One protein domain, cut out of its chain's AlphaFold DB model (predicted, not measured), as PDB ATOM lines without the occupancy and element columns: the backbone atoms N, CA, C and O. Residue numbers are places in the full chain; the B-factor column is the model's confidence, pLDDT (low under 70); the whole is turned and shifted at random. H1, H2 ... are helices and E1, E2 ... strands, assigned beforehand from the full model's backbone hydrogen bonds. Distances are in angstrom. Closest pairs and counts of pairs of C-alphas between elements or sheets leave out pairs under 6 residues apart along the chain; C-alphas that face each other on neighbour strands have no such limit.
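This is residues 112 to 312 of the 312 residues of an uncharacterized protein of Mannheimia haemolytica (UniProt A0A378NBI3). A small sheet, E9-E8-E10, lies near the middle, and two other three-stranded sheets reach toward opposite ends of the longest axis: E1-E2-E11, which E10 enters by running on into E11, and E4-E3-E5, with H3 and H6 close by. H1, H2 and H4 gather on one side of the middle sheet, the hairpin of E6 and E7 sits beside the last residues of E2, and the unnamed residues 199 to 213 sweep round the side away from these three helices. The printed part has 201 residues with six named helices and eleven named strands, in the order E1 E2 H1 H2 H3 H4 H5 E3 E4 H6 E5 E6 E7 E8 E9 E10 E11. E1-E2-E11, E4-E3-E5 and E6-E7 are antiparallel, and E9-E8-E10 is mixed. The class is mixed, helices and strands, with under half of the residues in named elements; the whole is compact, with a radius of gyration of the C-alphas of 16.5 A and spans of 54 by 43 by 30 A.

E2, residues 120 to 127, is the inner strand between E1, residues 112 to 117, and E11, residues 307 to 310. E1 and E2 form a hairpin, with N 114 and O 122 2.8 A apart, and E2 is antiparallel to E11, with N 125 and O 308 2.9 A apart. H5, residues 192 to 198, is on this sheet at a height of 6.5 A, over none of the strands; its closest C-alphas to E1 are those of Phe 197 and Ile 116, 6.8 A. H4, residues 169 to 183, only grazes this sheet, with residues 172 to 179. E10, residues 303 to 305, runs on into E11 at 23 degrees and is parallel to E8, residues 262 to 265, with N 263 and O 303 2.8 A apart. E8 forms a hairpin with E9, residues 271 to 273, where N 264 and O 272 are 2.9 A apart. The hairpin of E6, residues 248 to 251, and E7, residues 254 to 257, has N 249 and O 256 2.8 A apart; the closest C-alphas of E7 and E2 are those of Ile 254 and Asn 126, 5.3 A. H1, residues 130 to 139, and H4 are close but not clearly touching, with C-alphas 136 and 175 7.1 A apart. H1 and H2, residues 141 to 146, are also close but not clearly touching, about perpendicular at 89 degrees, with C-alphas 137 and 144 6.6 A apart. In the third sheet, E3, residues 214 to 218, has E4, residues 221 to 223, on one side, with N 216 and O 223 2.8 A apart, and E5, residues 239 to 242, on the other, with N 215 and O 241 2.9 A apart. E4, H6, residues 232 to 237, and E5 form a split strand-helix-strand unit, two strands running the same way with E3 between them, and its crossover is right-handed. H3, residues 153 to 156, stands at this sheet's level; C-alphas 155 and 239 are the closest to E5, 4.4 A. Every O i to N i+4 pair is within hydrogen-bond range in H1, H2, H4 and H5; H6 has 1 of 2, and H3 is too short for such a pair.

E1 begins at C-alpha 112 (-28.446, -1.656, -18.678) and measures 15.4 A. E2 measures 21.6 A, H4 20.9 A, H1 14.5 A and E3 13.3 A. H4 begins at C-alpha 169 (-5.125, -4.050, -18.436), and E11 ends at C-alpha 310 (-20.773, 5.354, -18.093).

The two C-alphas farthest apart, Cys 119 and Asp 219, are 54.9 A apart. The printed part has no cut. The links H3 to H4, H5 to E3 and E9 to E10 are long, the last with 29 residues. Mean pLDDT of the printed part is 92.4; residues 206 to 210 are under 70.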
ATOM      1  N   ASN A 112     -27.326  -1.618 -19.606       95.19
ATOM      2  CA  ASN A 112     -28.446  -1.656 -18.678       95.19
ATOM      3  C   ASN A 112     -28.330  -0.511 -17.674       95.19
ATOM      4  O   ASN A 112     -27.261  -0.269 -17.111       95.19
ATOM      5  N   LYS A 113     -29.441   0.178 -17.419       94.75
ATOM      6  CA  LYS A 113     -29.502   1.250 -16.425       94.75
ATOM      7  C   LYS A 113     -29.598   0.668 -15.020       94.75
ATOM      8  O   LYS A 113     -30.565  -0.017 -14.700       94.75
ATOM      9  N   ILE A 114     -28.634   0.995 -14.163       93.69
ATOM     10  CA  ILE A 114     -28.580   0.536 -12.772       93.69
ATOM     11  C   ILE A 114     -28.556   1.744 -11.838       93.69
ATOM     12  O   ILE A 114     -27.740   2.658 -11.980       93.69
ATOM     13  N   LYS A 115     -29.463   1.755 -10.861       90.62
ATOM     14  CA  LYS A 115     -29.547   2.811  -9.850       90.62
ATOM     15  C   LYS A 115     -28.607   2.482  -8.687       90.62
ATOM     16  O   LYS A 115     -28.880   1.551  -7.943       90.62
ATOM     17  N   ILE A 116     -27.529   3.254  -8.529       85.00
ATOM     18  CA  ILE A 116     -26.512   3.058  -7.474       85.00
ATOM     19  C   ILE A 116     -26.813   3.880  -6.219       85.00
ATOM     20  O   ILE A 116     -26.428   3.528  -5.110       85.00
ATOM     21  N   SER A 117     -27.534   4.988  -6.361       77.12
ATOM     22  CA  SER A 117     -28.039   5.745  -5.218       77.12
ATOM     23  C   SER A 117     -29.328   6.472  -5.580       77.12
ATOM     24  O   SER A 117     -29.769   6.460  -6.731       77.12
ATOM     25  N   ASN A 118     -29.937   7.153  -4.607       71.00
ATOM     26  CA  ASN A 118     -31.145   7.946  -4.845       71.00
ATOM     27  C   ASN A 118     -30.977   8.978  -5.971       71.00
ATOM     28  O   ASN A 118     -31.949   9.250  -6.670       71.00
ATOM     29  N   CYS A 119     -29.753   9.474  -6.184       72.69
ATOM     30  CA  CYS A 119     -29.447  10.526  -7.153       72.69
ATOM     31  C   CYS A 119     -28.455  10.094  -8.248       72.69
ATOM     32  O   CYS A 119     -28.107  10.917  -9.091       72.69
ATOM     33  N   LYS A 120     -27.975   8.842  -8.242       84.00
ATOM     34  CA  LYS A 120     -26.991   8.344  -9.215       84.00
ATOM     35  C   LYS A 120     -27.501   7.080  -9.896       84.00
ATOM     36  O   LYS A 120     -27.784   6.078  -9.241       84.00
ATOM     37  N   SER A 121     -27.581   7.131 -11.218       89.38
ATOM     38  CA  SER A 121     -27.736   5.954 -12.073       89.38
ATOM     39  C   SER A 121     -26.533   5.870 -12.994       89.38
ATOM     40  O   SER A 121     -26.044   6.904 -13.442       89.38
ATOM     41  N   ILE A 122     -26.083   4.656 -13.272       92.88
ATOM     42  CA  ILE A 122     -25.043   4.395 -14.262       92.88
ATOM     43  C   ILE A 122     -25.577   3.416 -15.301       92.88
ATOM     44  O   ILE A 122     -26.462   2.609 -15.014       92.88
ATOM     45  N   MET A 123     -25.037   3.488 -16.507       95.75
ATOM     46  CA  MET A 123     -25.286   2.516 -17.565       95.75
ATOM     47  C   MET A 123     -24.169   1.479 -17.524       95.75
ATOM     48  O   MET A 123     -23.003   1.868 -17.482       95.75
ATOM     49  N   VAL A 124     -24.492   0.184 -17.523       97.00
ATOM     50  CA  VAL A 124     -23.515  -0.914 -17.386       97.00
ATOM     51  C   VAL A 124     -23.733  -1.972 -18.461       97.00
ATOM     52  O   VAL A 124     -24.847  -2.467 -18.631       97.00
ATOM     53  N   SER A 125     -22.677  -2.337 -19.184       97.62
ATOM     54  CA  SER A 125     -22.722  -3.419 -20.168       97.62
ATOM     55  C   SER A 125     -22.706  -4.796 -19.496       97.62
ATOM     56  O   SER A 125     -22.322  -4.957 -18.333       97.62
ATOM     57  N   ASN A 126     -23.050  -5.832 -20.262       97.25
ATOM     58  CA  ASN A 126     -22.581  -7.180 -19.940       97.25
ATOM     59  C   ASN A 126     -21.046  -7.272 -20.058       97.25
ATOM     60  O   ASN A 126     -20.383  -6.334 -20.511       97.25
ATOM     61  N   LEU A 127     -20.484  -8.399 -19.619       98.00
ATOM     62  CA  LEU A 127     -19.071  -8.718 -19.832       98.00
ATOM     63  C   LEU A 127     -18.732  -8.653 -21.323       98.00
ATOM     64  O   LEU A 127     -19.486  -9.170 -22.146       98.00
ATOM     65  N   ILE A 128     -17.595  -8.040 -21.652       98.56
ATOM     66  CA  ILE A 128     -17.103  -8.010 -23.031       98.56
ATOM     67  C   ILE A 128     -16.699  -9.424 -23.441       98.56
ATOM     68  O   ILE A 128     -16.000 -10.122 -22.701       98.56
ATOM     69  N   THR A 129     -17.163  -9.858 -24.609       98.44
ATOM     70  CA  THR A 129     -17.038 -11.247 -25.060       98.44
ATOM     71  C   THR A 129     -15.815 -11.474 -25.950       98.44
ATOM     72  O   THR A 129     -15.213 -10.535 -26.482       98.44
ATOM     73  N   ILE A 130     -15.448 -12.743 -26.149       98.56
ATOM     74  CA  ILE A 130     -14.420 -13.147 -27.122       98.56
ATOM     75  C   ILE A 130     -14.806 -12.688 -28.540       98.56
ATOM     76  O   ILE A 130     -13.941 -12.224 -29.290       98.56
ATOM     77  N   ASN A 131     -16.095 -12.720 -28.892       98.38
ATOM     78  CA  ASN A 131     -16.585 -12.193 -30.166       98.38
ATOM     79  C   ASN A 131     -16.342 -10.680 -30.309       98.38
ATOM     80  O   ASN A 131     -15.840 -10.225 -31.339       98.38
ATOM     81  N   ASP A 132     -16.644  -9.901 -29.267       98.31
ATOM     82  CA  ASP A 132     -16.415  -8.450 -29.270       98.31
ATOM     83  C   ASP A 132     -14.928  -8.125 -29.462       98.31
ATOM     84  O   ASP A 132     -14.559  -7.231 -30.230       98.31
ATOM     85  N   TRP A 133     -14.055  -8.891 -28.801       98.19
ATOM     86  CA  TRP A 133     -12.612  -8.777 -28.974       98.19
ATOM     87  C   TRP A 133     -12.151  -9.165 -30.386       98.19
ATOM     88  O   TRP A 133     -11.289  -8.496 -30.959       98.19
ATOM     89  N   SER A 134     -12.742 -10.199 -30.986       98.00
ATOM     90  CA  SER A 134     -12.468 -10.604 -32.371       98.00
ATOM     91  C   SER A 134     -12.804  -9.489 -33.370       98.00
ATOM     92  O   SER A 134     -12.013  -9.208 -34.277       98.00
ATOM     93  N   ILE A 135     -13.929  -8.789 -33.177       98.06
ATOM     94  CA  ILE A 135     -14.296  -7.602 -33.968       98.06
ATOM     95  C   ILE A 135     -13.247  -6.497 -33.791       98.06
ATOM     96  O   ILE A 135     -12.727  -5.981 -34.783       98.06
ATOM     97  N   PHE A 136     -12.876  -6.182 -32.546       98.12
ATOM     98  CA  PHE A 136     -11.825  -5.206 -32.255       98.12
ATOM     99  C   PHE A 136     -10.501  -5.556 -32.956       98.12
ATOM    100  O   PHE A 136      -9.894  -4.691 -33.592       98.12
ATOM    101  N   CYS A 137     -10.069  -6.820 -32.897       97.50
ATOM    102  CA  CYS A 137      -8.820  -7.289 -33.501       97.50
ATOM    103  C   CYS A 137      -8.797  -7.109 -35.021       97.50
ATOM    104  O   CYS A 137      -7.764  -6.736 -35.581       97.50
ATOM    105  N   LYS A 138      -9.931  -7.353 -35.693       97.56
ATOM    106  CA  LYS A 138     -10.060  -7.168 -37.148       97.56
ATOM    107  C   LYS A 138      -9.888  -5.705 -37.552       97.56
ATOM    108  O   LYS A 138      -9.266  -5.443 -38.579       97.56
ATOM    109  N   GLU A 139     -10.390  -4.778 -36.740       97.31
ATOM    110  CA  GLU A 139     -10.318  -3.332 -36.988       97.31
ATOM    111  C   GLU A 139      -9.003  -2.693 -36.509       97.31
ATOM    112  O   GLU A 139      -8.617  -1.639 -37.003       97.31
ATOM    113  N   ASN A 140      -8.279  -3.333 -35.583       96.12
ATOM    114  CA  ASN A 140      -7.076  -2.783 -34.944       96.12
ATOM    115  C   ASN A 140      -5.833  -3.663 -35.164       96.12
ATOM    116  O   ASN A 140      -5.028  -3.868 -34.253       96.12
ATOM    117  N   GLN A 141      -5.640  -4.175 -36.382       95.69
ATOM    118  CA  GLN A 141      -4.555  -5.119 -36.693       95.69
ATOM    119  C   GLN A 141      -3.158  -4.591 -36.347       95.69
ATOM    120  O   GLN A 141      -2.304  -5.357 -35.904       95.69
ATOM    121  N   ASP A 142      -2.911  -3.292 -36.523       93.81
ATOM    122  CA  ASP A 142      -1.610  -2.690 -36.215       93.81
ATOM    123  C   ASP A 142      -1.307  -2.695 -34.718       93.81
ATOM    124  O   ASP A 142      -0.155  -2.885 -34.327       93.81
ATOM    125  N   TYR A 143      -2.322  -2.531 -33.866       94.31
ATOM    126  CA  TYR A 143      -2.152  -2.695 -32.425       94.31
ATOM    127  C   TYR A 143      -1.776  -4.144 -32.101       94.31
ATOM    128  O   TYR A 143      -0.760  -4.386 -31.455       94.31
ATOM    129  N   ILE A 144      -2.533  -5.102 -32.645       94.81
ATOM    130  CA  ILE A 144      -2.317  -6.533 -32.407       94.81
ATOM    131  C   ILE A 144      -0.918  -6.981 -32.862       94.81
ATOM    132  O   ILE A 144      -0.246  -7.707 -32.137       94.81
ATOM    133  N   LYS A 145      -0.433  -6.513 -34.021       92.31
ATOM    134  CA  LYS A 145       0.918  -6.829 -34.532       92.31
ATOM    135  C   LYS A 145       2.041  -6.281 -33.651       92.31
ATOM    136  O   LYS A 145       3.111  -6.882 -33.573       92.31
ATOM    137  N   ASN A 146       1.822  -5.126 -33.026       91.00
ATOM    138  CA  ASN A 146       2.823  -4.451 -32.200       91.00
ATOM    139  C   ASN A 146       2.739  -4.832 -30.717       91.00
ATOM    140  O   ASN A 146       3.588  -4.410 -29.932       91.00
ATOM    141  N   ARG A 147       1.750  -5.646 -30.341       92.12
ATOM    142  CA  ARG A 147       1.556  -6.161 -28.990       92.12
ATOM    143  C   ARG A 147       2.735  -7.057 -28.587       92.12
ATOM    144  O   ARG A 147       2.906  -8.143 -29.139       92.12
ATOM    145  N   LYS A 148       3.569  -6.603 -27.646       89.25
ATOM    146  CA  LYS A 148       4.777  -7.310 -27.175       89.25
ATOM    147  C   LYS A 148       4.980  -7.112 -25.674       89.25
ATOM    148  O   LYS A 148       4.529  -6.112 -25.128       89.25
ATOM    149  N   GLY A 149       5.690  -8.048 -25.042       89.31
ATOM    150  CA  GLY A 149       6.013  -7.990 -23.610       89.31
ATOM    151  C   GLY A 149       4.814  -8.211 -22.685       89.31
ATOM    152  O   GLY A 149       4.852  -7.766 -21.552       89.31
ATOM    153  N   MET A 150       3.750  -8.845 -23.184       93.56
ATOM    154  CA  MET A 150       2.504  -9.121 -22.464       93.56
ATOM    155  C   MET A 150       2.047 -10.553 -22.765       93.56
ATOM    156  O   MET A 150       2.426 -11.099 -23.805       93.56
ATOM    157  N   ASP A 151       1.186 -11.118 -21.915       92.94
ATOM    158  CA  ASP A 151       0.653 -12.487 -22.049       92.94
ATOM    159  C   ASP A 151       0.103 -12.802 -23.447       92.94
ATOM    160  O   ASP A 151      -0.578 -11.964 -24.041       92.94
ATOM    161  N   ASP A 152       0.297 -14.025 -23.951       92.00
ATOM    162  CA  ASP A 152      -0.380 -14.489 -25.164       92.00
ATOM    163  C   ASP A 152      -1.872 -14.726 -24.887       92.00
ATOM    164  O   ASP A 152      -2.277 -15.628 -24.153       92.00
ATOM    165  N   LEU A 153      -2.710 -13.915 -25.530       95.69
ATOM    166  CA  LEU A 153      -4.155 -13.962 -25.356       95.69
ATOM    167  C   LEU A 153      -4.814 -15.152 -26.061       95.69
ATOM    168  O   LEU A 153      -5.967 -15.457 -25.757       95.69
ATOM    169  N   LYS A 154      -4.134 -15.820 -27.005       93.88
ATOM    170  CA  LYS A 154      -4.732 -16.916 -27.785       93.88
ATOM    171  C   LYS A 154      -5.069 -18.117 -26.917       93.88
ATOM    172  O   LYS A 154      -6.124 -18.712 -27.083       93.88
ATOM    173  N   SER A 155      -4.183 -18.469 -25.992       94.44
ATOM    174  CA  SER A 155      -4.321 -19.676 -25.176       94.44
ATOM    175  C   SER A 155      -5.319 -19.515 -24.027       94.44
ATOM    176  O   SER A 155      -5.890 -20.501 -23.565       94.44
ATOM    177  N   ILE A 156      -5.584 -18.279 -23.592       95.62
ATOM    178  CA  ILE A 156      -6.585 -17.977 -22.563       95.62
ATOM    179  C   ILE A 156      -7.970 -17.650 -23.142       95.62
ATOM    180  O   ILE A 156      -8.946 -17.706 -22.411       95.62
ATOM    181  N   ASN A 157      -8.107 -17.356 -24.436       97.12
ATOM    182  CA  ASN A 157      -9.395 -17.020 -25.063       97.12
ATOM    183  C   ASN A 157      -9.833 -18.084 -26.079       97.12
ATOM    184  O   ASN A 157     -10.066 -17.780 -27.245       97.12
ATOM    185  N   THR A 158      -9.900 -19.342 -25.632       95.38
ATOM    186  CA  THR A 158     -10.302 -20.499 -26.462       95.38
ATOM    187  C   THR A 158     -11.718 -21.002 -26.176       95.38
ATOM    188  O   THR A 158     -12.167 -21.971 -26.790       95.38
ATOM    189  N   ASP A 159     -12.410 -20.380 -25.220       95.62
ATOM    190  CA  ASP A 159     -13.809 -20.656 -24.908       95.62
ATOM    191  C   ASP A 159     -14.741 -20.273 -26.069       95.62
ATOM    192  O   ASP A 159     -14.322 -19.707 -27.076       95.62
ATOM    193  N   ASN A 160     -16.034 -20.568 -25.915       94.38
ATOM    194  CA  ASN A 160     -17.054 -20.115 -26.857       94.38
ATOM    195  C   ASN A 160     -17.038 -18.581 -27.006       94.38
ATOM    196  O   ASN A 160     -16.871 -17.866 -26.024       94.38
ATOM    197  N   ASP A 161     -17.311 -18.095 -28.214       96.38
ATOM    198  CA  ASP A 161     -17.337 -16.676 -28.583       96.38
ATOM    199  C   ASP A 161     -18.199 -15.774 -27.676       96.38
ATOM    200  O   ASP A 161     -17.892 -14.592 -27.530       96.38
ATOM    201  N   ASN A 162     -19.241 -16.317 -27.038       95.12
ATOM    202  CA  ASN A 162     -20.111 -15.589 -26.105       95.12
ATOM    203  C   ASN A 162     -19.550 -15.495 -24.674       95.12
ATOM    204  O   ASN A 162     -20.139 -14.818 -23.829       95.12
ATOM    205  N   MET A 163     -18.450 -16.188 -24.372       96.56
ATOM    206  CA  MET A 163     -17.812 -16.133 -23.060       96.56
ATOM    207  C   MET A 163     -16.997 -14.846 -22.893       96.56
ATOM    208  O   MET A 163     -16.546 -14.264 -23.885       96.56
ATOM    209  N   PRO A 164     -16.774 -14.397 -21.643       97.62
ATOM    210  CA  PRO A 164     -15.973 -13.211 -21.372       97.62
ATOM    211  C   PRO A 164     -14.549 -13.351 -21.909       97.62
ATOM    212  O   PRO A 164     -13.870 -14.345 -21.637       97.62
ATOM    213  N   VAL A 165     -14.074 -12.328 -22.617       98.44
ATOM    214  CA  VAL A 165     -12.671 -12.261 -23.032       98.44
ATOM    215  C   VAL A 165     -11.786 -11.961 -21.823       98.44
ATOM    216  O   VAL A 165     -12.117 -11.126 -20.987       98.44
ATOM    217  N   SER A 166     -10.643 -12.636 -21.735       98.19
ATOM    218  CA  SER A 166      -9.584 -12.369 -20.765       98.19
ATOM    219  C   SER A 166      -8.474 -11.548 -21.402       98.19
ATOM    220  O   SER A 166      -7.862 -11.992 -22.376       98.19
ATOM    221  N   LEU A 167      -8.204 -10.366 -20.855       98.19
ATOM    222  CA  LEU A 167      -7.271  -9.389 -21.419       98.19
ATOM    223  C   LEU A 167      -6.314  -8.851 -20.356       98.19
ATOM    224  O   LEU A 167      -6.608  -8.889 -19.160       98.19
ATOM    225  N   THR A 168      -5.182  -8.306 -20.797       97.81
ATOM    226  CA  THR A 168      -4.335  -7.475 -19.928       97.81
ATOM    227  C   THR A 168      -4.994  -6.118 -19.706       97.81
ATOM    228  O   THR A 168      -5.854  -5.700 -20.487       97.81
ATOM    229  N   PHE A 169      -4.572  -5.380 -18.682       96.75
ATOM    230  CA  PHE A 169      -5.125  -4.050 -18.436       96.75
ATOM    231  C   PHE A 169      -4.856  -3.094 -19.609       96.75
ATOM    232  O   PHE A 169      -5.710  -2.286 -19.973       96.75
ATOM    233  N   TYR A 170      -3.695  -3.210 -20.258       96.31
ATOM    234  CA  TYR A 170      -3.356  -2.382 -21.418       96.31
ATOM    235  C   TYR A 170      -4.237  -2.681 -22.638       96.31
ATOM    236  O   TYR A 170      -4.671  -1.751 -23.323       96.31
ATOM    237  N   ASP A 171      -4.554  -3.956 -22.877       97.75
ATOM    238  CA  ASP A 171      -5.509  -4.367 -23.913       97.75
ATOM    239  C   ASP A 171      -6.906  -3.788 -23.637       97.75
ATOM    240  O   ASP A 171      -7.553  -3.267 -24.548       97.75
ATOM    241  N   VAL A 172      -7.342  -3.796 -22.371       97.94
ATOM    242  CA  VAL A 172      -8.610  -3.187 -21.936       97.94
ATOM    243  C   VAL A 172      -8.631  -1.683 -22.202       97.94
ATOM    244  O   VAL A 172      -9.593  -1.178 -22.780       97.94
ATOM    245  N   LEU A 173      -7.572  -0.951 -21.844       96.06
ATOM    246  CA  LEU A 173      -7.490   0.486 -22.123       96.06
ATOM    247  C   LEU A 173      -7.567   0.775 -23.626       96.06
ATOM    248  O   LEU A 173      -8.342   1.636 -24.050       96.06
ATOM    249  N   LYS A 174      -6.818   0.028 -24.447       96.56
ATOM    250  CA  LYS A 174      -6.867   0.191 -25.902       96.56
ATOM    251  C   LYS A 174      -8.264  -0.105 -26.455       96.56
ATOM    252  O   LYS A 174      -8.740   0.648 -27.310       96.56
ATOM    253  N   TYR A 175      -8.912  -1.161 -25.965       98.06
ATOM    254  CA  TYR A 175     -10.276  -1.517 -26.342       98.06
ATOM    255  C   TYR A 175     -11.252  -0.386 -26.010       98.06
ATOM    256  O   TYR A 175     -12.009   0.040 -26.879       98.06
ATOM    257  N   ILE A 176     -11.203   0.157 -24.788       96.62
ATOM    258  CA  ILE A 176     -12.098   1.245 -24.377       96.62
ATOM    259  C   ILE A 176     -11.877   2.495 -25.231       96.62
ATOM    260  O   ILE A 176     -12.843   3.138 -25.638       96.62
ATOM    261  N   ASN A 177     -10.627   2.838 -25.548       95.06
ATOM    262  CA  ASN A 177     -10.348   3.974 -26.421       95.06
ATOM    263  C   ASN A 177     -10.956   3.783 -27.822       95.06
ATOM    264  O   ASN A 177     -11.608   4.691 -28.332       95.06
ATOM    265  N   TRP A 178     -10.798   2.599 -28.425       96.50
ATOM    266  CA  TRP A 178     -11.447   2.276 -29.701       96.50
ATOM    267  C   TRP A 178     -12.975   2.325 -29.593       96.50
ATOM    268  O   TRP A 178     -13.618   2.940 -30.440       96.50
ATOM    269  N   PHE A 179     -13.552   1.748 -28.536       96.31
ATOM    270  CA  PHE A 179     -14.996   1.745 -28.308       96.31
ATOM    271  C   PHE A 179     -15.536   3.179 -28.223       96.31
ATOM    272  O   PHE A 179     -16.500   3.533 -28.900       96.31
ATOM    273  N   ASN A 180     -14.861   4.036 -27.457       93.69
ATOM    274  CA  ASN A 180     -15.207   5.447 -27.310       93.69
ATOM    275  C   ASN A 180     -15.151   6.207 -28.636       93.69
ATOM    276  O   ASN A 180     -16.055   6.987 -28.929       93.69
ATOM    277  N   GLN A 181     -14.134   5.960 -29.463       92.69
ATOM    278  CA  GLN A 181     -14.028   6.575 -30.788       92.69
ATOM    279  C   GLN A 181     -15.128   6.083 -31.733       92.69
ATOM    280  O   GLN A 181     -15.755   6.888 -32.418       92.69
ATOM    281  N   LYS A 182     -15.390   4.773 -31.745       93.81
ATOM    282  CA  LYS A 182     -16.367   4.135 -32.632       93.81
ATOM    283  C   LYS A 182     -17.805   4.542 -32.319       93.81
ATOM    284  O   LYS A 182     -18.600   4.720 -33.237       93.81
ATOM    285  N   HIS A 183     -18.127   4.693 -31.039       92.00
ATOM    286  CA  HIS A 183     -19.480   4.982 -30.565       92.00
ATOM    287  C   HIS A 183     -19.676   6.435 -30.117       92.00
ATOM    288  O   HIS A 183     -20.734   6.758 -29.590       92.00
ATOM    289  N   ASN A 184     -18.672   7.304 -30.308       90.12
ATOM    290  CA  ASN A 184     -18.657   8.677 -29.791       90.12
ATOM    291  C   ASN A 184     -19.088   8.748 -28.311       90.12
ATOM    292  O   ASN A 184     -19.942   9.540 -27.913       90.12
ATOM    293  N   ALA A 185     -18.505   7.863 -27.508       91.12
ATOM    294  CA  ALA A 185     -18.850   7.646 -26.113       91.12
ATOM    295  C   ALA A 185     -17.668   7.969 -25.191       91.12
ATOM    296  O   ALA A 185     -16.529   8.136 -25.629       91.12
ATOM    297  N   ASN A 186     -17.939   8.036 -23.891       90.31
ATOM    298  CA  ASN A 186     -16.949   8.102 -22.828       90.31
ATOM    299  C   ASN A 186     -17.232   7.039 -21.760       90.31
ATOM    300  O   ASN A 186     -17.586   7.334 -20.618       90.31
ATOM    301  N   VAL A 187     -17.097   5.778 -22.159       94.44
ATOM    302  CA  VAL A 187     -17.170   4.636 -21.253       94.44
ATOM    303  C   VAL A 187     -15.866   4.461 -20.482       94.44
ATOM    304  O   VAL A 187     -14.789   4.876 -20.922       94.44
ATOM    305  N   ARG A 188     -15.987   3.821 -19.324       94.88
ATOM    306  CA  ARG A 188     -14.916   3.510 -18.377       94.88
ATOM    307  C   ARG A 188     -15.177   2.164 -17.706       94.88
ATOM    308  O   ARG A 188     -16.249   1.580 -17.856       94.88
ATOM    309  N   LEU A 189     -14.214   1.699 -16.921       96.38
ATOM    310  CA  LEU A 189     -14.436   0.601 -15.983       96.38
ATOM    311  C   LEU A 189     -15.252   1.080 -14.772       96.38
ATOM    312  O   LEU A 189     -15.252   2.271 -14.431       96.38
ATOM    313  N   LEU A 190     -15.934   0.141 -14.120       95.12
ATOM    314  CA  LEU A 190     -16.526   0.368 -12.801       95.12
ATOM    315  C   LEU A 190     -15.414   0.607 -11.782       95.12
ATOM    316  O   LEU A 190     -14.360  -0.024 -11.869       95.12
ATOM    317  N   ASN A 191     -15.648   1.495 -10.821       93.00
ATOM    318  CA  ASN A 191     -14.807   1.544  -9.626       93.00
ATOM    319  C   ASN A 191     -15.213   0.436  -8.635       93.00
ATOM    320  O   ASN A 191     -16.240  -0.225  -8.826       93.00
ATOM    321  N   PHE A 192     -14.421   0.216  -7.585       93.44
ATOM    322  CA  PHE A 192     -14.686  -0.883  -6.654       93.44
ATOM    323  C   PHE A 192     -16.041  -0.761  -5.942       93.44
ATOM    324  O   PHE A 192     -16.765  -1.752  -5.840       93.44
ATOM    325  N   ASP A 193     -16.408   0.437  -5.485       91.88
ATOM    326  CA  ASP A 193     -17.673   0.664  -4.776       91.88
ATOM    327  C   ASP A 193     -18.881   0.429  -5.694       91.88
ATOM    328  O   ASP A 193     -19.866  -0.187  -5.289       91.88
ATOM    329  N   GLU A 194     -18.794   0.870  -6.951       94.44
ATOM    330  CA  GLU A 194     -19.805   0.613  -7.976       94.44
ATOM    331  C   GLU A 194     -19.914  -0.885  -8.274       94.44
ATOM    332  O   GLU A 194     -21.025  -1.408  -8.300       94.44
ATOM    333  N   TYR A 195     -18.788  -1.589  -8.441       95.69
ATOM    334  CA  TYR A 195     -18.779  -3.037  -8.662       95.69
ATOM    335  C   TYR A 195     -19.415  -3.789  -7.487       95.69
ATOM    336  O   TYR A 195     -20.292  -4.628  -7.682       95.69
ATOM    337  N   LYS A 196     -19.005  -3.456  -6.258       94.25
ATOM    338  CA  LYS A 196     -19.531  -4.051  -5.026       94.25
ATOM    339  C   LYS A 196     -21.032  -3.820  -4.884       94.25
ATOM    340  O   LYS A 196     -21.731  -4.721  -4.443       94.25
ATOM    341  N   PHE A 197     -21.522  -2.644  -5.270       93.81
ATOM    342  CA  PHE A 197     -22.944  -2.320  -5.204       93.81
ATOM    343  C   PHE A 197     -23.787  -3.134  -6.194       93.81
ATOM    344  O   PHE A 197     -24.887  -3.557  -5.855       93.81
ATOM    345  N   ILE A 198     -23.304  -3.321  -7.427       94.50
ATOM    346  CA  ILE A 198     -24.075  -4.017  -8.470       94.50
ATOM    347  C   ILE A 198     -23.913  -5.537  -8.438       94.50
ATOM    348  O   ILE A 198     -24.630  -6.227  -9.158       94.50
ATOM    349  N   SER A 199     -22.935  -6.051  -7.695       94.75
ATOM    350  CA  SER A 199     -22.677  -7.483  -7.609       94.75
ATOM    351  C   SER A 199     -23.784  -8.188  -6.817       94.75
ATOM    352  O   SER A 199     -24.193  -7.683  -5.773       94.75
ATOM    353  N   PRO A 200     -24.239  -9.381  -7.244       95.06
ATOM    354  CA  PRO A 200     -25.132 -10.212  -6.440       95.06
ATOM    355  C   PRO A 200     -24.421 -10.907  -5.270       95.06
ATOM    356  O   PRO A 200     -25.068 -11.601  -4.487       95.06
ATOM    357  N   PHE A 201     -23.097 -10.784  -5.178       94.50
ATOM    358  CA  PHE A 201     -22.280 -11.480  -4.195       94.50
ATOM    359  C   PHE A 201     -21.850 -10.570  -3.048       94.50
ATOM    360  O   PHE A 201     -21.786  -9.349  -3.181       94.50
ATOM    361  N   GLU A 202     -21.477 -11.185  -1.931       91.81
ATOM    362  CA  GLU A 202     -20.933 -10.487  -0.774       91.81
ATOM    363  C   GLU A 202     -19.421 -10.667  -0.674       91.81
ATOM    364  O   GLU A 202     -18.842 -11.640  -1.161       91.81
ATOM    365  N   GLN A 203     -18.770  -9.710  -0.014       91.88
ATOM    366  CA  GLN A 203     -17.338  -9.785   0.224       91.88
ATOM    367  C   GLN A 203     -17.041 -10.766   1.355       91.88
ATOM    368  O   GLN A 203     -17.260 -10.452   2.526       91.88
ATOM    369  N   THR A 204     -16.507 -11.933   1.015       87.44
ATOM    370  CA  THR A 204     -16.178 -12.982   1.985       87.44
ATOM    371  C   THR A 204     -14.673 -13.139   2.150       87.44
ATOM    372  O   THR A 204     -13.878 -12.649   1.348       87.44
ATOM    373  N   ASP A 205     -14.262 -13.833   3.210       75.75
ATOM    374  CA  ASP A 205     -12.897 -14.346   3.278       75.75
ATOM    375  C   ASP A 205     -12.711 -15.480   2.268       75.75
ATOM    376  O   ASP A 205     -13.660 -16.153   1.849       75.75
ATOM    377  N   ARG A 206     -11.462 -15.664   1.846       68.50
ATOM    378  CA  ARG A 206     -11.083 -16.718   0.916       68.50
ATOM    379  C   ARG A 206     -11.243 -18.083   1.583       68.50
ATOM    380  O   ARG A 206     -10.478 -18.422   2.482       68.50
ATOM    381  N   ASN A 207     -12.170 -18.883   1.071       60.34
ATOM    382  CA  ASN A 207     -12.181 -20.322   1.311       60.34
ATOM    383  C   ASN A 207     -11.224 -21.021   0.332       60.34
ATOM    384  O   ASN A 207     -10.779 -20.425  -0.654       60.34
ATOM    385  N   GLU A 208     -10.849 -22.260   0.646       63.00
ATOM    386  CA  GLU A 208      -9.895 -23.048  -0.135       63.00
ATOM    387  C   GLU A 208     -10.153 -22.976  -1.644       63.00
ATOM    388  O   GLU A 208     -11.279 -22.983  -2.143       63.00
ATOM    389  N   TRP A 209      -9.049 -22.877  -2.371       64.81
ATOM    390  CA  TRP A 209      -9.005 -22.662  -3.802       64.81
ATOM    391  C   TRP A 209      -9.466 -23.904  -4.559       64.81
ATOM    392  O   TRP A 209      -8.657 -24.736  -4.952       64.81
ATOM    393  N   LYS A 210     -10.765 -23.998  -4.835       67.31
ATOM    394  CA  LYS A 210     -11.261 -24.977  -5.803       67.31
ATOM    395  C   LYS A 210     -10.843 -24.552  -7.212       67.31
ATOM    396  O   LYS A 210     -10.888 -23.371  -7.570       67.31
ATOM    397  N   HIS A 211     -10.334 -25.506  -7.980       70.88
ATOM    398  CA  HIS A 211      -9.906 -25.311  -9.368       70.88
ATOM    399  C   HIS A 211     -10.918 -25.890 -10.372       70.88
ATOM    400  O   HIS A 211     -10.654 -25.919 -11.563       70.88
ATOM    401  N   GLU A 212     -12.095 -26.300  -9.896       82.19
ATOM    402  CA  GLU A 212     -13.141 -26.975 -10.682       82.19
ATOM    403  C   GLU A 212     -13.722 -26.096 -11.812       82.19
ATOM    404  O   GLU A 212     -14.262 -26.608 -12.790       82.19
ATOM    405  N   ASP A 213     -13.572 -24.772 -11.715       89.31
ATOM    406  CA  ASP A 213     -14.122 -23.808 -12.676       89.31
ATOM    407  C   ASP A 213     -13.244 -23.607 -13.928       89.31
ATOM    408  O   ASP A 213     -13.672 -22.956 -14.883       89.31
ATOM    409  N   ILE A 214     -11.999 -24.103 -13.923       92.69
ATOM    410  CA  ILE A 214     -11.038 -23.929 -15.020       92.69
ATOM    411  C   ILE A 214     -10.395 -25.261 -15.395       92.69
ATOM    412  O   ILE A 214      -9.990 -26.050 -14.547       92.69
ATOM    413  N   GLU A 215     -10.233 -25.461 -16.697       94.50
ATOM    414  CA  GLU A 215      -9.485 -26.564 -17.285       94.50
ATOM    415  C   GLU A 215      -8.206 -26.049 -17.953       94.50
ATOM    416  O   GLU A 215      -8.201 -25.027 -18.653       94.50
ATOM    417  N   PHE A 216      -7.130 -26.814 -17.792       94.62
ATOM    418  CA  PHE A 216      -5.872 -26.662 -18.506       94.62
ATOM    419  C   PHE A 216      -5.738 -27.749 -19.560       94.62
ATOM    420  O   PHE A 216      -5.963 -28.924 -19.266       94.62
ATOM    421  N   ILE A 217      -5.320 -27.367 -20.767       94.44
ATOM    422  CA  ILE A 217      -5.025 -28.309 -21.848       94.44
ATOM    423  C   ILE A 217      -3.572 -28.139 -22.275       94.44
ATOM    424  O   ILE A 217      -3.169 -27.077 -22.759       94.44
ATOM    425  N   TYR A 218      -2.794 -29.193 -22.069       92.94
ATOM    426  CA  TYR A 218      -1.391 -29.305 -22.458       92.94
ATOM    427  C   TYR A 218      -1.025 -30.787 -22.583       92.94
ATOM    428  O   TYR A 218      -1.666 -31.633 -21.965       92.94
ATOM    429  N   ASP A 219      -0.035 -31.110 -23.419       87.75
ATOM    430  CA  ASP A 219       0.423 -32.490 -23.658       87.75
ATOM    431  C   ASP A 219      -0.721 -33.482 -23.957       87.75
ATOM    432  O   ASP A 219      -0.746 -34.597 -23.435       87.75
ATOM    433  N   GLU A 220      -1.705 -33.043 -24.755       87.75
ATOM    434  CA  GLU A 220      -2.910 -33.808 -25.135       87.75
ATOM    435  C   GLU A 220      -3.803 -34.239 -23.953       87.75
ATOM    436  O   GLU A 220      -4.710 -35.057 -24.106       87.75
ATOM    437  N   LYS A 221      -3.589 -33.658 -22.768       91.06
ATOM    438  CA  LYS A 221      -4.348 -33.928 -21.545       91.06
ATOM    439  C   LYS A 221      -5.187 -32.726 -21.142       91.06
ATOM    440  O   LYS A 221      -4.804 -31.582 -21.368       91.06
ATOM    441  N   ILE A 222      -6.314 -33.013 -20.500       92.69
ATOM    442  CA  ILE A 222      -7.162 -32.029 -19.825       92.69
ATOM    443  C   ILE A 222      -6.995 -32.248 -18.321       92.69
ATOM    444  O   ILE A 222      -7.118 -33.377 -17.849       92.69
ATOM    445  N   SER A 223      -6.694 -31.185 -17.583       91.06
ATOM    446  CA  SER A 223      -6.487 -31.212 -16.133       91.06
ATOM    447  C   SER A 223      -7.209 -30.043 -15.475       91.06
ATOM    448  O   SER A 223      -7.154 -28.928 -15.984       91.06
ATOM    449  N   THR A 224      -7.837 -30.273 -14.327       88.25
ATOM    450  CA  THR A 224      -8.303 -29.204 -13.426       88.25
ATOM    451  C   THR A 224      -7.220 -28.798 -12.428       88.25
ATOM    452  O   THR A 224      -7.294 -27.734 -11.824       88.25
ATOM    453  N   GLU A 225      -6.180 -29.619 -12.264       88.75
ATOM    454  CA  GLU A 225      -5.027 -29.275 -11.440       88.75
ATOM    455  C   GLU A 225      -4.120 -28.270 -12.159       88.75
ATOM    456  O   GLU A 225      -3.900 -28.416 -13.373       88.75
ATOM    457  N   PRO A 226      -3.559 -27.288 -11.427       88.25
ATOM    458  CA  PRO A 226      -2.568 -26.363 -11.951       88.25
ATOM    459  C   PRO A 226      -1.426 -27.061 -12.694       88.25
ATOM    460  O   PRO A 226      -0.897 -28.063 -12.205       88.25
ATOM    461  N   PRO A 227      -0.986 -26.526 -13.846       90.44
ATOM    462  CA  PRO A 227       0.188 -27.054 -14.516       90.44
ATOM    463  C   PRO A 227       1.436 -26.882 -13.634       90.44
ATOM    464  O   PRO A 227       1.536 -25.893 -12.895       90.44
ATOM    465  N   PRO A 228       2.405 -27.813 -13.717       89.88
ATOM    466  CA  PRO A 228       3.661 -27.695 -12.991       89.88
ATOM    467  C   PRO A 228       4.453 -26.471 -13.463       89.88
ATOM    468  O   PRO A 228       4.211 -25.921 -14.539       89.88
ATOM    469  N   TYR A 229       5.442 -26.066 -12.666       89.75
ATOM    470  CA  TYR A 229       6.369 -25.014 -13.071       89.75
ATOM    471  C   TYR A 229       7.082 -25.386 -14.381       89.75
ATOM    472  O   TYR A 229       7.574 -26.507 -14.532       89.75
ATOM    473  N   MET A 230       7.145 -24.443 -15.321       93.75
ATOM    474  CA  MET A 230       7.796 -24.622 -16.616       93.75
ATOM    475  C   MET A 230       8.258 -23.288 -17.199       93.75
ATOM    476  O   MET A 230       7.850 -22.226 -16.738       93.75
ATOM    477  N   GLU A 231       9.083 -23.366 -18.241       94.12
ATOM    478  CA  GLU A 231       9.546 -22.205 -19.003       94.12
ATOM    479  C   GLU A 231       8.385 -21.375 -19.562       94.12
ATOM    480  O   GLU A 231       7.384 -21.922 -20.035       94.12
ATOM    481  N   GLU A 232       8.571 -20.054 -19.587       91.69
ATOM    482  CA  GLU A 232       7.552 -19.076 -19.981       91.69
ATOM    483  C   GLU A 232       6.947 -19.381 -21.360       91.69
ATOM    484  O   GLU A 232       5.730 -19.398 -21.532       91.69
ATOM    485  N   GLU A 233       7.778 -19.729 -22.344       92.31
ATOM    486  CA  GLU A 233       7.306 -20.042 -23.697       92.31
ATOM    487  C   GLU A 233       6.382 -21.274 -23.736       92.31
ATOM    488  O   GLU A 233       5.451 -21.341 -24.541       92.31
ATOM    489  N   LYS A 234       6.619 -22.261 -22.861       93.12
ATOM    490  CA  LYS A 234       5.748 -23.436 -22.728       93.12
ATOM    491  C   LYS A 234       4.478 -23.075 -21.968       93.12
ATOM    492  O   LYS A 234       3.389 -23.443 -22.404       93.12
ATOM    493  N   PHE A 235       4.604 -22.301 -20.891       93.81
ATOM    494  CA  PHE A 235       3.471 -21.850 -20.090       93.81
ATOM    495  C   PHE A 235       2.470 -21.028 -20.917       93.81
ATOM    496  O   PHE A 235       1.256 -21.251 -20.858       93.81
ATOM    497  N   GLN A 236       2.959 -20.130 -21.773       93.25
ATOM    498  CA  GLN A 236       2.117 -19.318 -22.654       93.25
ATOM    499  C   GLN A 236       1.327 -20.160 -23.673       93.25
ATOM    500  O   GLN A 236       0.228 -19.762 -24.055       93.25
ATOM    501  N   LYS A 237       1.794 -21.367 -24.027       94.31
ATOM    502  CA  LYS A 237       1.088 -22.297 -24.930       94.31
ATOM    503  C   LYS A 237      -0.003 -23.128 -24.247       94.31
ATOM    504  O   LYS A 237      -0.865 -23.650 -24.946       94.31
ATOM    505  N   ILE A 238      -0.009 -23.233 -22.912       95.19
ATOM    506  CA  ILE A 238      -1.054 -23.972 -22.182       95.19
ATOM    507  C   ILE A 238      -2.403 -23.314 -22.416       95.19
ATOM    508  O   ILE A 238      -2.577 -22.140 -22.092       95.19
ATOM    509  N   ILE A 239      -3.376 -24.063 -22.917       95.81
ATOM    510  CA  ILE A 239      -4.733 -23.543 -23.056       95.81
ATOM    511  C   ILE A 239      -5.390 -23.511 -21.676       95.81
ATOM    512  O   ILE A 239      -5.359 -24.509 -20.960       95.81
ATOM    513  N   MET A 240      -5.990 -22.378 -21.314       95.44
ATOM    514  CA  MET A 240      -6.746 -22.204 -20.073       95.44
ATOM    515  C   MET A 240      -8.163 -21.741 -20.406       95.44
ATOM    516  O   MET A 240      -8.361 -20.623 -20.887       95.44
ATOM    517  N   ARG A 241      -9.159 -22.582 -20.130       95.06
ATOM    518  CA  ARG A 241     -10.573 -22.318 -20.438       95.06
ATOM    519  C   ARG A 241     -11.463 -22.575 -19.230       95.06
ATOM    520  O   ARG A 241     -11.033 -23.235 -18.289       95.06
ATOM    521  N   PHE A 242     -12.678 -22.048 -19.242       95.12
ATOM    522  CA  PHE A 242     -13.673 -22.428 -18.249       95.12
ATOM    523  C   PHE A 242     -14.022 -23.911 -18.388       95.12
ATOM    524  O   PHE A 242     -14.014 -24.467 -19.491       95.12
ATOM    525  N   SER A 243     -14.339 -24.551 -17.266       90.75
ATOM    526  CA  SER A 243     -14.981 -25.862 -17.301       90.75
ATOM    527  C   SER A 243     -16.375 -25.749 -17.926       90.75
ATOM    528  O   SER A 243     -16.993 -24.679 -17.954       90.75
ATOM    529  N   LYS A 244     -16.880 -26.858 -18.479       80.62
ATOM    530  CA  LYS A 244     -18.148 -26.861 -19.236       80.62
ATOM    531  C   LYS A 244     -19.363 -26.417 -18.415       80.62
ATOM    532  O   LYS A 244     -20.318 -25.913 -18.996       80.62
ATOM    533  N   ASP A 245     -19.302 -26.575 -17.097       82.75
ATOM    534  CA  ASP A 245     -20.414 -26.333 -16.174       82.75
ATOM    535  C   ASP A 245     -20.289 -24.992 -15.429       82.75
ATOM    536  O   ASP A 245     -20.838 -24.822 -14.336       82.75
ATOM    537  N   ILE A 246     -19.555 -24.027 -16.001       91.81
ATOM    538  CA  ILE A 246     -19.374 -22.707 -15.395       91.81
ATOM    539  C   ILE A 246     -20.723 -22.014 -15.170       91.81
ATOM    540  O   ILE A 246     -21.537 -21.835 -16.082       91.81
ATOM    541  N   LYS A 247     -20.971 -21.609 -13.925       93.56
ATOM    542  CA  LYS A 247     -22.228 -20.974 -13.536       93.56
ATOM    543  C   LYS A 247     -22.214 -19.489 -13.869       93.56
ATOM    544  O   LYS A 247     -21.258 -18.771 -13.573       93.56
ATOM    545  N   ILE A 248     -23.317 -19.027 -14.445       94.50
ATOM    546  CA  ILE A 248     -23.558 -17.620 -14.751       94.50
ATOM    547  C   ILE A 248     -24.808 -17.182 -13.998       94.50
ATOM    548  O   ILE A 248     -25.873 -17.782 -14.142       94.50
ATOM    549  N   MET A 249     -24.676 -16.131 -13.199       95.44
ATOM    550  CA  MET A 249     -25.767 -15.530 -12.446       95.44
ATOM    551  C   MET A 249     -26.182 -14.217 -13.101       95.44
ATOM    552  O   MET A 249     -25.349 -13.347 -13.345       95.44
ATOM    553  N   MET A 250     -27.478 -14.056 -13.359       95.44
ATOM    554  CA  MET A 250     -28.037 -12.790 -13.826       95.44
ATOM    555  C   MET A 250     -28.532 -11.972 -12.633       95.44
ATOM    556  O   MET A 250     -29.317 -12.457 -11.820       95.44
ATOM    557  N   HIS A 251     -28.114 -10.714 -12.552       94.75
ATOM    558  CA  HIS A 251     -28.553  -9.762 -11.537       94.75
ATOM    559  C   HIS A 251     -28.631  -8.365 -12.154       94.75
ATOM    560  O   HIS A 251     -27.744  -7.985 -12.906       94.75
ATOM    561  N   ASN A 252     -29.699  -7.601 -11.902       91.00
ATOM    562  CA  ASN A 252     -29.921  -6.284 -12.530       91.00
ATOM    563  C   ASN A 252     -29.748  -6.282 -14.068       91.00
ATOM    564  O   ASN A 252     -29.182  -5.351 -14.635       91.00
ATOM    565  N   HIS A 253     -30.222  -7.341 -14.739       93.00
ATOM    566  CA  HIS A 253     -30.123  -7.536 -16.198       93.00
ATOM    567  C   HIS A 253     -28.693  -7.651 -16.761       93.00
ATOM    568  O   HIS A 253     -28.498  -7.613 -17.977       93.00
ATOM    569  N   ILE A 254     -27.695  -7.835 -15.896       95.19
ATOM    570  CA  ILE A 254     -26.308  -8.107 -16.270       95.19
ATOM    571  C   ILE A 254     -25.855  -9.457 -15.711       95.19
ATOM    572  O   ILE A 254     -26.304  -9.908 -14.657       95.19
ATOM    573  N   ASN A 255     -24.956 -10.106 -16.438       95.81
ATOM    574  CA  ASN A 255     -24.421 -11.412 -16.093       95.81
ATOM    575  C   ASN A 255     -23.137 -11.287 -15.259       95.81
ATOM    576  O   ASN A 255     -22.297 -10.403 -15.482       95.81
ATOM    577  N   PHE A 256     -22.975 -12.217 -14.324       97.19
ATOM    578  CA  PHE A 256     -21.789 -12.422 -13.502       97.19
ATOM    579  C   PHE A 256     -21.371 -13.887 -13.571       97.19
ATOM    580  O   PHE A 256     -22.217 -14.778 -13.532       97.19
ATOM    581  N   ILE A 257     -20.066 -14.141 -13.666       95.75
ATOM    582  CA  ILE A 257     -19.534 -15.502 -13.587       95.75
ATOM    583  C   ILE A 257     -19.412 -15.870 -12.110       95.75
ATOM    584  O   ILE A 257     -18.674 -15.229 -11.365       95.75
ATOM    585  N   GLU A 258     -20.103 -16.920 -11.680       93.81
ATOM    586  CA  GLU A 258     -20.007 -17.426 -10.312       93.81
ATOM    587  C   GLU A 258     -18.757 -18.306 -10.176       93.81
ATOM    588  O   GLU A 258     -18.830 -19.529 -10.087       93.81
ATOM    589  N   SER A 259     -17.586 -17.673 -10.187       92.25
ATOM    590  CA  SER A 259     -16.306 -18.358 -10.041       92.25
ATOM    591  C   SER A 259     -15.314 -17.531  -9.247       92.25
ATOM    592  O   SER A 259     -15.194 -16.318  -9.427       92.25
ATOM    593  N   ASP A 260     -14.540 -18.217  -8.411       88.94
ATOM    594  CA  ASP A 260     -13.367 -17.614  -7.789       88.94
ATOM    595  C   ASP A 260     -12.219 -17.464  -8.781       88.94
ATOM    596  O   ASP A 260     -11.324 -16.666  -8.544       88.94
ATOM    597  N   ARG A 261     -12.230 -18.177  -9.910       92.31
ATOM    598  CA  ARG A 261     -11.205 -18.122 -10.963       92.31
ATOM    599  C   ARG A 261     -11.527 -17.148 -12.086       92.31
ATOM    600  O   ARG A 261     -10.774 -17.074 -13.056       92.31
ATOM    601  N   PHE A 262     -12.584 -16.363 -11.928       95.44
ATOM    602  CA  PHE A 262     -12.862 -15.219 -12.775       95.44
ATOM    603  C   PHE A 262     -12.771 -13.931 -11.965       95.44
ATOM    604  O   PHE A 262     -13.344 -13.805 -10.880       95.44
ATOM    605  N   ALA A 263     -12.043 -12.966 -12.504       96.75
ATOM    606  CA  ALA A 263     -11.948 -11.625 -11.970       96.75
ATOM    607  C   ALA A 263     -12.268 -10.600 -13.057       96.75
ATOM    608  O   ALA A 263     -12.234 -10.902 -14.247       96.75
ATOM    609  N   GLU A 264     -12.560  -9.376 -12.642       98.25
ATOM    610  CA  GLU A 264     -12.809  -8.267 -13.555       98.25
ATOM    611  C   GLU A 264     -11.886  -7.097 -13.252       98.25
ATOM    612  O   GLU A 264     -11.705  -6.739 -12.086       98.25
ATOM    613  N   TRP A 265     -11.326  -6.495 -14.302       98.12
ATOM    614  CA  TRP A 265     -10.610  -5.230 -14.194       98.12
ATOM    615  C   TRP A 265     -11.553  -4.113 -13.743       98.12
ATOM    616  O   TRP A 265     -12.643  -3.940 -14.294       98.12
ATOM    617  N   ILE A 266     -11.090  -3.314 -12.784       96.25
ATOM    618  CA  ILE A 266     -11.776  -2.118 -12.281       96.25
ATOM    619  C   ILE A 266     -10.930  -0.858 -12.496       96.25
ATOM    620  O   ILE A 266      -9.738  -0.921 -12.810       96.25
ATOM    621  N   LEU A 267     -11.567   0.304 -12.355       92.44
ATOM    622  CA  LEU A 267     -11.011   1.627 -12.655       92.44
ATOM    623  C   LEU A 267      -9.676   1.906 -11.943       92.44
ATOM    624  O   LEU A 267      -8.794   2.562 -12.494       92.44
ATOM    625  N   GLU A 268      -9.507   1.370 -10.739       90.38
ATOM    626  CA  GLU A 268      -8.335   1.512  -9.878       90.38
ATOM    627  C   GLU A 268      -7.101   0.738 -10.380       90.38
ATOM    628  O   GLU A 268      -6.056   0.738  -9.727       90.38
ATOM    629  N   LYS A 269      -7.185   0.113 -11.564       92.31
ATOM    630  CA  LYS A 269      -6.175  -0.802 -12.127       92.31
ATOM    631  C   LYS A 269      -5.961  -2.045 -11.257       92.31
ATOM    632  O   LYS A 269      -4.884  -2.627 -11.250       92.31
ATOM    633  N   ALA A 270      -6.986  -2.430 -10.508       93.81
ATOM    634  CA  ALA A 270      -7.033  -3.654  -9.721       93.81
ATOM    635  C   ALA A 270      -8.027  -4.639 -10.348       93.81
ATOM    636  O   ALA A 270      -8.698  -4.311 -11.333       93.81
ATOM    637  N   CYS A 271      -8.138  -5.829  -9.756       95.00
ATOM    638  CA  CYS A 271      -9.157  -6.799 -10.140       95.00
ATOM    639  C   CYS A 271     -10.001  -7.226  -8.949       95.00
ATOM    640  O   CYS A 271      -9.480  -7.413  -7.846       95.00
ATOM    641  N   VAL A 272     -11.282  -7.463  -9.216       95.75
ATOM    642  CA  VAL A 272     -12.234  -8.027  -8.255       95.75
ATOM    643  C   VAL A 272     -12.580  -9.443  -8.685       95.75
ATOM    644  O   VAL A 272     -13.053  -9.634  -9.804       95.75
ATOM    645  N   ARG A 273     -12.358 -10.442  -7.824       94.56
ATOM    646  CA  ARG A 273     -12.870 -11.803  -8.049       94.56
ATOM    647  C   ARG A 273     -14.389 -11.775  -7.965       94.56
ATOM    648  O   ARG A 273     -14.937 -11.312  -6.966       94.56
ATOM    649  N   SER A 274     -15.053 -12.268  -9.007       94.44
ATOM    650  CA  SER A 274     -16.483 -12.016  -9.203       94.44
ATOM    651  C   SER A 274     -17.327 -12.587  -8.062       94.44
ATOM    652  O   SER A 274     -18.124 -11.861  -7.476       94.44
ATOM    653  N   LYS A 275     -17.070 -13.839  -7.663       93.06
ATOM    654  CA  LYS A 275     -17.849 -14.543  -6.633       93.06
ATOM    655  C   LYS A 275     -17.631 -14.045  -5.200       93.06
ATOM    656  O   LYS A 275     -18.558 -14.083  -4.404       93.06
ATOM    657  N   THR A 276     -16.413 -13.643  -4.842       93.00
ATOM    658  CA  THR A 276     -16.037 -13.365  -3.438       93.00
ATOM    659  C   THR A 276     -15.789 -11.891  -3.141       93.00
ATOM    660  O   THR A 276     -15.536 -11.537  -1.993       93.00
ATOM    661  N   LEU A 277     -15.805 -11.027  -4.161       94.62
ATOM    662  CA  LEU A 277     -15.455  -9.603  -4.068       94.62
ATOM    663  C   LEU A 277     -14.107  -9.330  -3.384       94.62
ATOM    664  O   LEU A 277     -13.886  -8.285  -2.762       94.62
ATOM    665  N   THR A 278     -13.198 -10.293  -3.492       93.56
ATOM    666  CA  THR A 278     -11.823 -10.199  -3.013       93.56
ATOM    667  C   THR A 278     -10.898  -9.719  -4.123       93.56
ATOM    668  O   THR A 278     -11.273  -9.631  -5.296       93.56
ATOM    669  N   SER A 279      -9.674  -9.375  -3.743       92.88
ATOM    670  CA  SER A 279      -8.627  -8.965  -4.660       92.88
ATOM    671  C   SER A 279      -8.247 -10.086  -5.622       92.88
ATOM    672  O   SER A 279      -8.573 -11.264  -5.433       92.88
ATOM    673  N   PHE A 280      -7.415  -9.745  -6.602       91.00
ATOM    674  CA  PHE A 280      -6.768 -10.737  -7.448       91.00
ATOM    675  C   PHE A 280      -6.039 -11.842  -6.652       91.00
ATOM    676  O   PHE A 280      -6.009 -12.990  -7.094       91.00
ATOM    677  N   TYR A 281      -5.518 -11.556  -5.455       90.25
ATOM    678  CA  TYR A 281      -4.831 -12.531  -4.594       90.25
ATOM    679  C   TYR A 281      -5.748 -13.216  -3.562       90.25
ATOM    680  O   TYR A 281      -5.328 -14.172  -2.898       90.25
ATOM    681  N   GLY A 282      -7.014 -12.799  -3.486       88.94
ATOM    682  CA  GLY A 282      -8.028 -13.366  -2.599       88.94
ATOM    683  C   GLY A 282      -8.110 -12.705  -1.220       88.94
ATOM    684  O   GLY A 282      -8.691 -13.285  -0.312       88.94
ATOM    685  N   ASP A 283      -7.522 -11.524  -1.037       88.75
ATOM    686  CA  ASP A 283      -7.639 -10.735   0.195       88.75
ATOM    687  C   ASP A 283      -8.721  -9.644   0.071       88.75
ATOM    688  O   ASP A 283      -9.192  -9.328  -1.021       88.75
ATOM    689  N   LYS A 284      -9.142  -9.049   1.191       89.31
ATOM    690  CA  LYS A 284     -10.182  -8.001   1.197       89.31
ATOM    691  C   LYS A 284      -9.682  -6.633   0.710       89.31
ATOM    692  O   LYS A 284     -10.494  -5.755   0.420       89.31
ATOM    693  N   SER A 285      -8.370  -6.432   0.582       87.38
ATOM    694  CA  SER A 285      -7.734  -5.168   0.198       87.38
ATOM    695  C   SER A 285      -7.627  -5.012  -1.325       87.38
ATOM    696  O   SER A 285      -6.567  -4.694  -1.861       87.38
ATOM    697  N   VAL A 286      -8.759  -5.171  -2.023       89.56
ATOM    698  CA  VAL A 286      -8.897  -5.152  -3.494       89.56
ATOM    699  C   VAL A 286      -8.076  -4.052  -4.172       89.56
ATOM    700  O   VAL A 286      -7.233  -4.347  -5.011       89.56
ATOM    701  N   ILE A 287      -8.292  -2.791  -3.788       88.31
ATOM    702  CA  ILE A 287      -7.684  -1.621  -4.449       88.31
ATOM    703  C   ILE A 287      -6.152  -1.594  -4.280       88.31
ATOM    704  O   ILE A 287      -5.437  -1.025  -5.102       88.31
ATOM    705  N   ARG A 288      -5.624  -2.216  -3.219       82.62
ATOM    706  CA  ARG A 288      -4.181  -2.252  -2.927       82.62
ATOM    707  C   ARG A 288      -3.471  -3.402  -3.623       82.62
ATOM    708  O   ARG A 288      -2.295  -3.293  -3.957       82.62
ATOM    709  N   ALA A 289      -4.191  -4.491  -3.840       85.88
ATOM    710  CA  ALA A 289      -3.702  -5.722  -4.432       85.88
ATOM    711  C   ALA A 289      -3.760  -5.667  -5.971       85.88
ATOM    712  O   ALA A 289      -4.426  -6.474  -6.622       85.88
ATOM    713  N   VAL A 290      -3.044  -4.697  -6.546       90.00
ATOM    714  CA  VAL A 290      -2.913  -4.521  -7.999       90.00
ATOM    715  C   VAL A 290      -2.093  -5.681  -8.588       90.00
ATOM    716  O   VAL A 290      -0.941  -5.875  -8.185       90.00
ATOM    717  N   PRO A 291      -2.650  -6.478  -9.516       92.25
ATOM    718  CA  PRO A 291      -1.868  -7.472 -10.242       92.25
ATOM    719  C   PRO A 291      -0.984  -6.814 -11.316       92.25
ATOM    720  O   PRO A 291      -1.194  -5.648 -11.659       92.25
ATOM    721  N   PRO A 292      -0.006  -7.547 -11.879       94.50
ATOM    722  CA  PRO A 292       0.726  -7.098 -13.059       94.50
ATOM    723  C   PRO A 292      -0.239  -6.716 -14.190       94.50
ATOM    724  O   PRO A 292      -1.127  -7.489 -14.553       94.50
ATOM    725  N   LEU A 293      -0.090  -5.498 -14.716       94.75
ATOM    726  CA  LEU A 293      -1.015  -4.903 -15.693       94.75
ATOM    727  C   LEU A 293      -0.848  -5.478 -17.108       94.75
ATOM    728  O   LEU A 293      -1.748  -5.360 -17.935       94.75
ATOM    729  N   ASP A 294       0.299  -6.097 -17.366       94.75
ATOM    730  CA  ASP A 294       0.710  -6.808 -18.579       94.75
ATOM    731  C   ASP A 294       0.275  -8.284 -18.600       94.75
ATOM    732  O   ASP A 294       0.547  -9.005 -19.565       94.75
ATOM    733  N   CYS A 295      -0.441  -8.733 -17.564       94.38
ATOM    734  CA  CYS A 295      -0.911 -10.102 -17.422       94.38
ATOM    735  C   CYS A 295      -2.437 -10.216 -17.574       94.38
ATOM    736  O   CYS A 295      -3.201  -9.365 -17.134       94.38
ATOM    737  N   SER A 296      -2.884 -11.316 -18.174       94.94
ATOM    738  CA  SER A 296      -4.289 -11.720 -18.332       94.94
ATOM    739  C   SER A 296      -4.849 -12.483 -17.117       94.94
ATOM    740  O   SER A 296      -5.998 -12.927 -17.124       94.94
ATOM    741  N   GLY A 297      -4.014 -12.660 -16.083       94.12
ATOM    742  CA  GLY A 297      -4.273 -13.421 -14.857       94.12
ATOM    743  C   GLY A 297      -3.871 -14.899 -14.919       94.12
ATOM    744  O   GLY A 297      -3.915 -15.601 -13.899       94.12
ATOM    745  N   LYS A 298      -3.412 -15.363 -16.087       93.69
ATOM    746  CA  LYS A 298      -3.077 -16.765 -16.368       93.69
ATOM    747  C   LYS A 298      -2.111 -17.384 -15.354       93.69
ATOM    748  O   LYS A 298      -2.336 -18.505 -14.906       93.69
ATOM    749  N   TYR A 299      -1.093 -16.640 -14.920       91.75
ATOM    750  CA  TYR A 299      -0.092 -17.087 -13.934       91.75
ATOM    751  C   TYR A 299      -0.661 -17.443 -12.547       91.75
ATOM    752  O   TYR A 299      -0.034 -18.176 -11.784       91.75
ATOM    753  N   LYS A 300      -1.849 -16.930 -12.196       91.44
ATOM    754  CA  LYS A 300      -2.599 -17.305 -10.982       91.44
ATOM    755  C   LYS A 300      -3.844 -18.111 -11.310       91.44
ATOM    756  O   LYS A 300      -4.768 -18.175 -10.492       91.44
ATOM    757  N   TYR A 301      -3.880 -18.715 -12.496       92.00
ATOM    758  CA  TYR A 301      -4.964 -19.595 -12.911       92.00
ATOM    759  C   TYR A 301      -6.313 -18.880 -12.824       92.00
ATOM    760  O   TYR A 301      -7.280 -19.423 -12.304       92.00
ATOM    761  N   THR A 302      -6.331 -17.596 -13.181       93.69
ATOM    762  CA  THR A 302      -7.489 -16.716 -13.038       93.69
ATOM    763  C   THR A 302      -7.686 -15.990 -14.361       93.69
ATOM    764  O   THR A 302      -6.743 -15.419 -14.896       93.69
ATOM    765  N   LYS A 303      -8.898 -16.025 -14.902       96.75
ATOM    766  CA  LYS A 303      -9.282 -15.261 -16.091       96.75
ATOM    767  C   LYS A 303      -9.680 -13.854 -15.669       96.75
ATOM    768  O   LYS A 303     -10.462 -13.726 -14.727       96.75
ATOM    769  N   ILE A 304      -9.159 -12.817 -16.327       98.19
ATOM    770  CA  ILE A 304      -9.519 -11.427 -16.013       98.19
ATOM    771  C   ILE A 304     -10.278 -10.793 -17.177       98.19
ATOM    772  O   ILE A 304      -9.681 -10.402 -18.181       98.19
ATOM    773  N   GLY A 305     -11.596 -10.693 -17.030       98.25
ATOM    774  CA  GLY A 305     -12.460  -9.974 -17.958       98.25
ATOM    775  C   GLY A 305     -12.677  -8.523 -17.554       98.25
ATOM    776  O   GLY A 305     -11.978  -7.969 -16.705       98.25
ATOM    777  N   PHE A 306     -13.655  -7.885 -18.183       98.50
ATOM    778  CA  PHE A 306     -14.069  -6.530 -17.847       98.50
ATOM    779  C   PHE A 306     -15.460  -6.242 -18.408       98.50
ATOM    780  O   PHE A 306     -15.952  -6.922 -19.316       98.50
ATOM    781  N   ARG A 307     -16.073  -5.188 -17.874       97.69
ATOM    782  CA  ARG A 307     -17.298  -4.589 -18.397       97.69
ATOM    783  C   ARG A 307     -17.153  -3.080 -18.465       97.69
ATOM    784  O   ARG A 307     -16.280  -2.490 -17.827       97.69
ATOM    785  N   LEU A 308     -18.025  -2.465 -19.245       97.69
ATOM    786  CA  LEU A 308     -18.027  -1.035 -19.479       97.69
ATOM    787  C   LEU A 308     -19.164  -0.391 -18.705       97.69
ATOM    788  O   LEU A 308     -20.249  -0.954 -18.564       97.69
ATOM    789  N   CYS A 309     -18.928   0.824 -18.236       95.62
ATOM    790  CA  CYS A 309     -19.967   1.665 -17.679       95.62
ATOM    791  C   CYS A 309     -19.772   3.125 -18.069       95.62
ATOM    792  O   CYS A 309     -18.682   3.537 -18.474       95.62
ATOM    793  N   TYR A 310     -20.835   3.908 -17.948       93.50
ATOM    794  CA  TYR A 310     -20.773   5.354 -18.093       93.50
ATOM    795  C   TYR A 310     -21.917   6.033 -17.341       93.50
ATOM    796  O   TYR A 310     -22.935   5.418 -17.012       93.50
ATOM    797  N   ASP A 311     -21.728   7.320 -17.080       88.75
ATOM    798  CA  ASP A 311     -22.730   8.196 -16.493       88.75
ATOM    799  C   ASP A 311     -23.474   8.936 -17.629       88.75
ATOM    800  O   ASP A 311     -22.833   9.472 -18.543       88.75
ATOM    801  N   LEU A 312     -24.814   8.934 -17.572       79.94
ATOM    802  CA  LEU A 312     -25.691   9.758 -18.422       79.94
ATOM    803  C   LEU A 312     -25.766  11.212 -17.914       79.94
ATOM    804  O   LEU A 312     -25.674  11.453 -16.680       79.94
TER     805      LEU A 312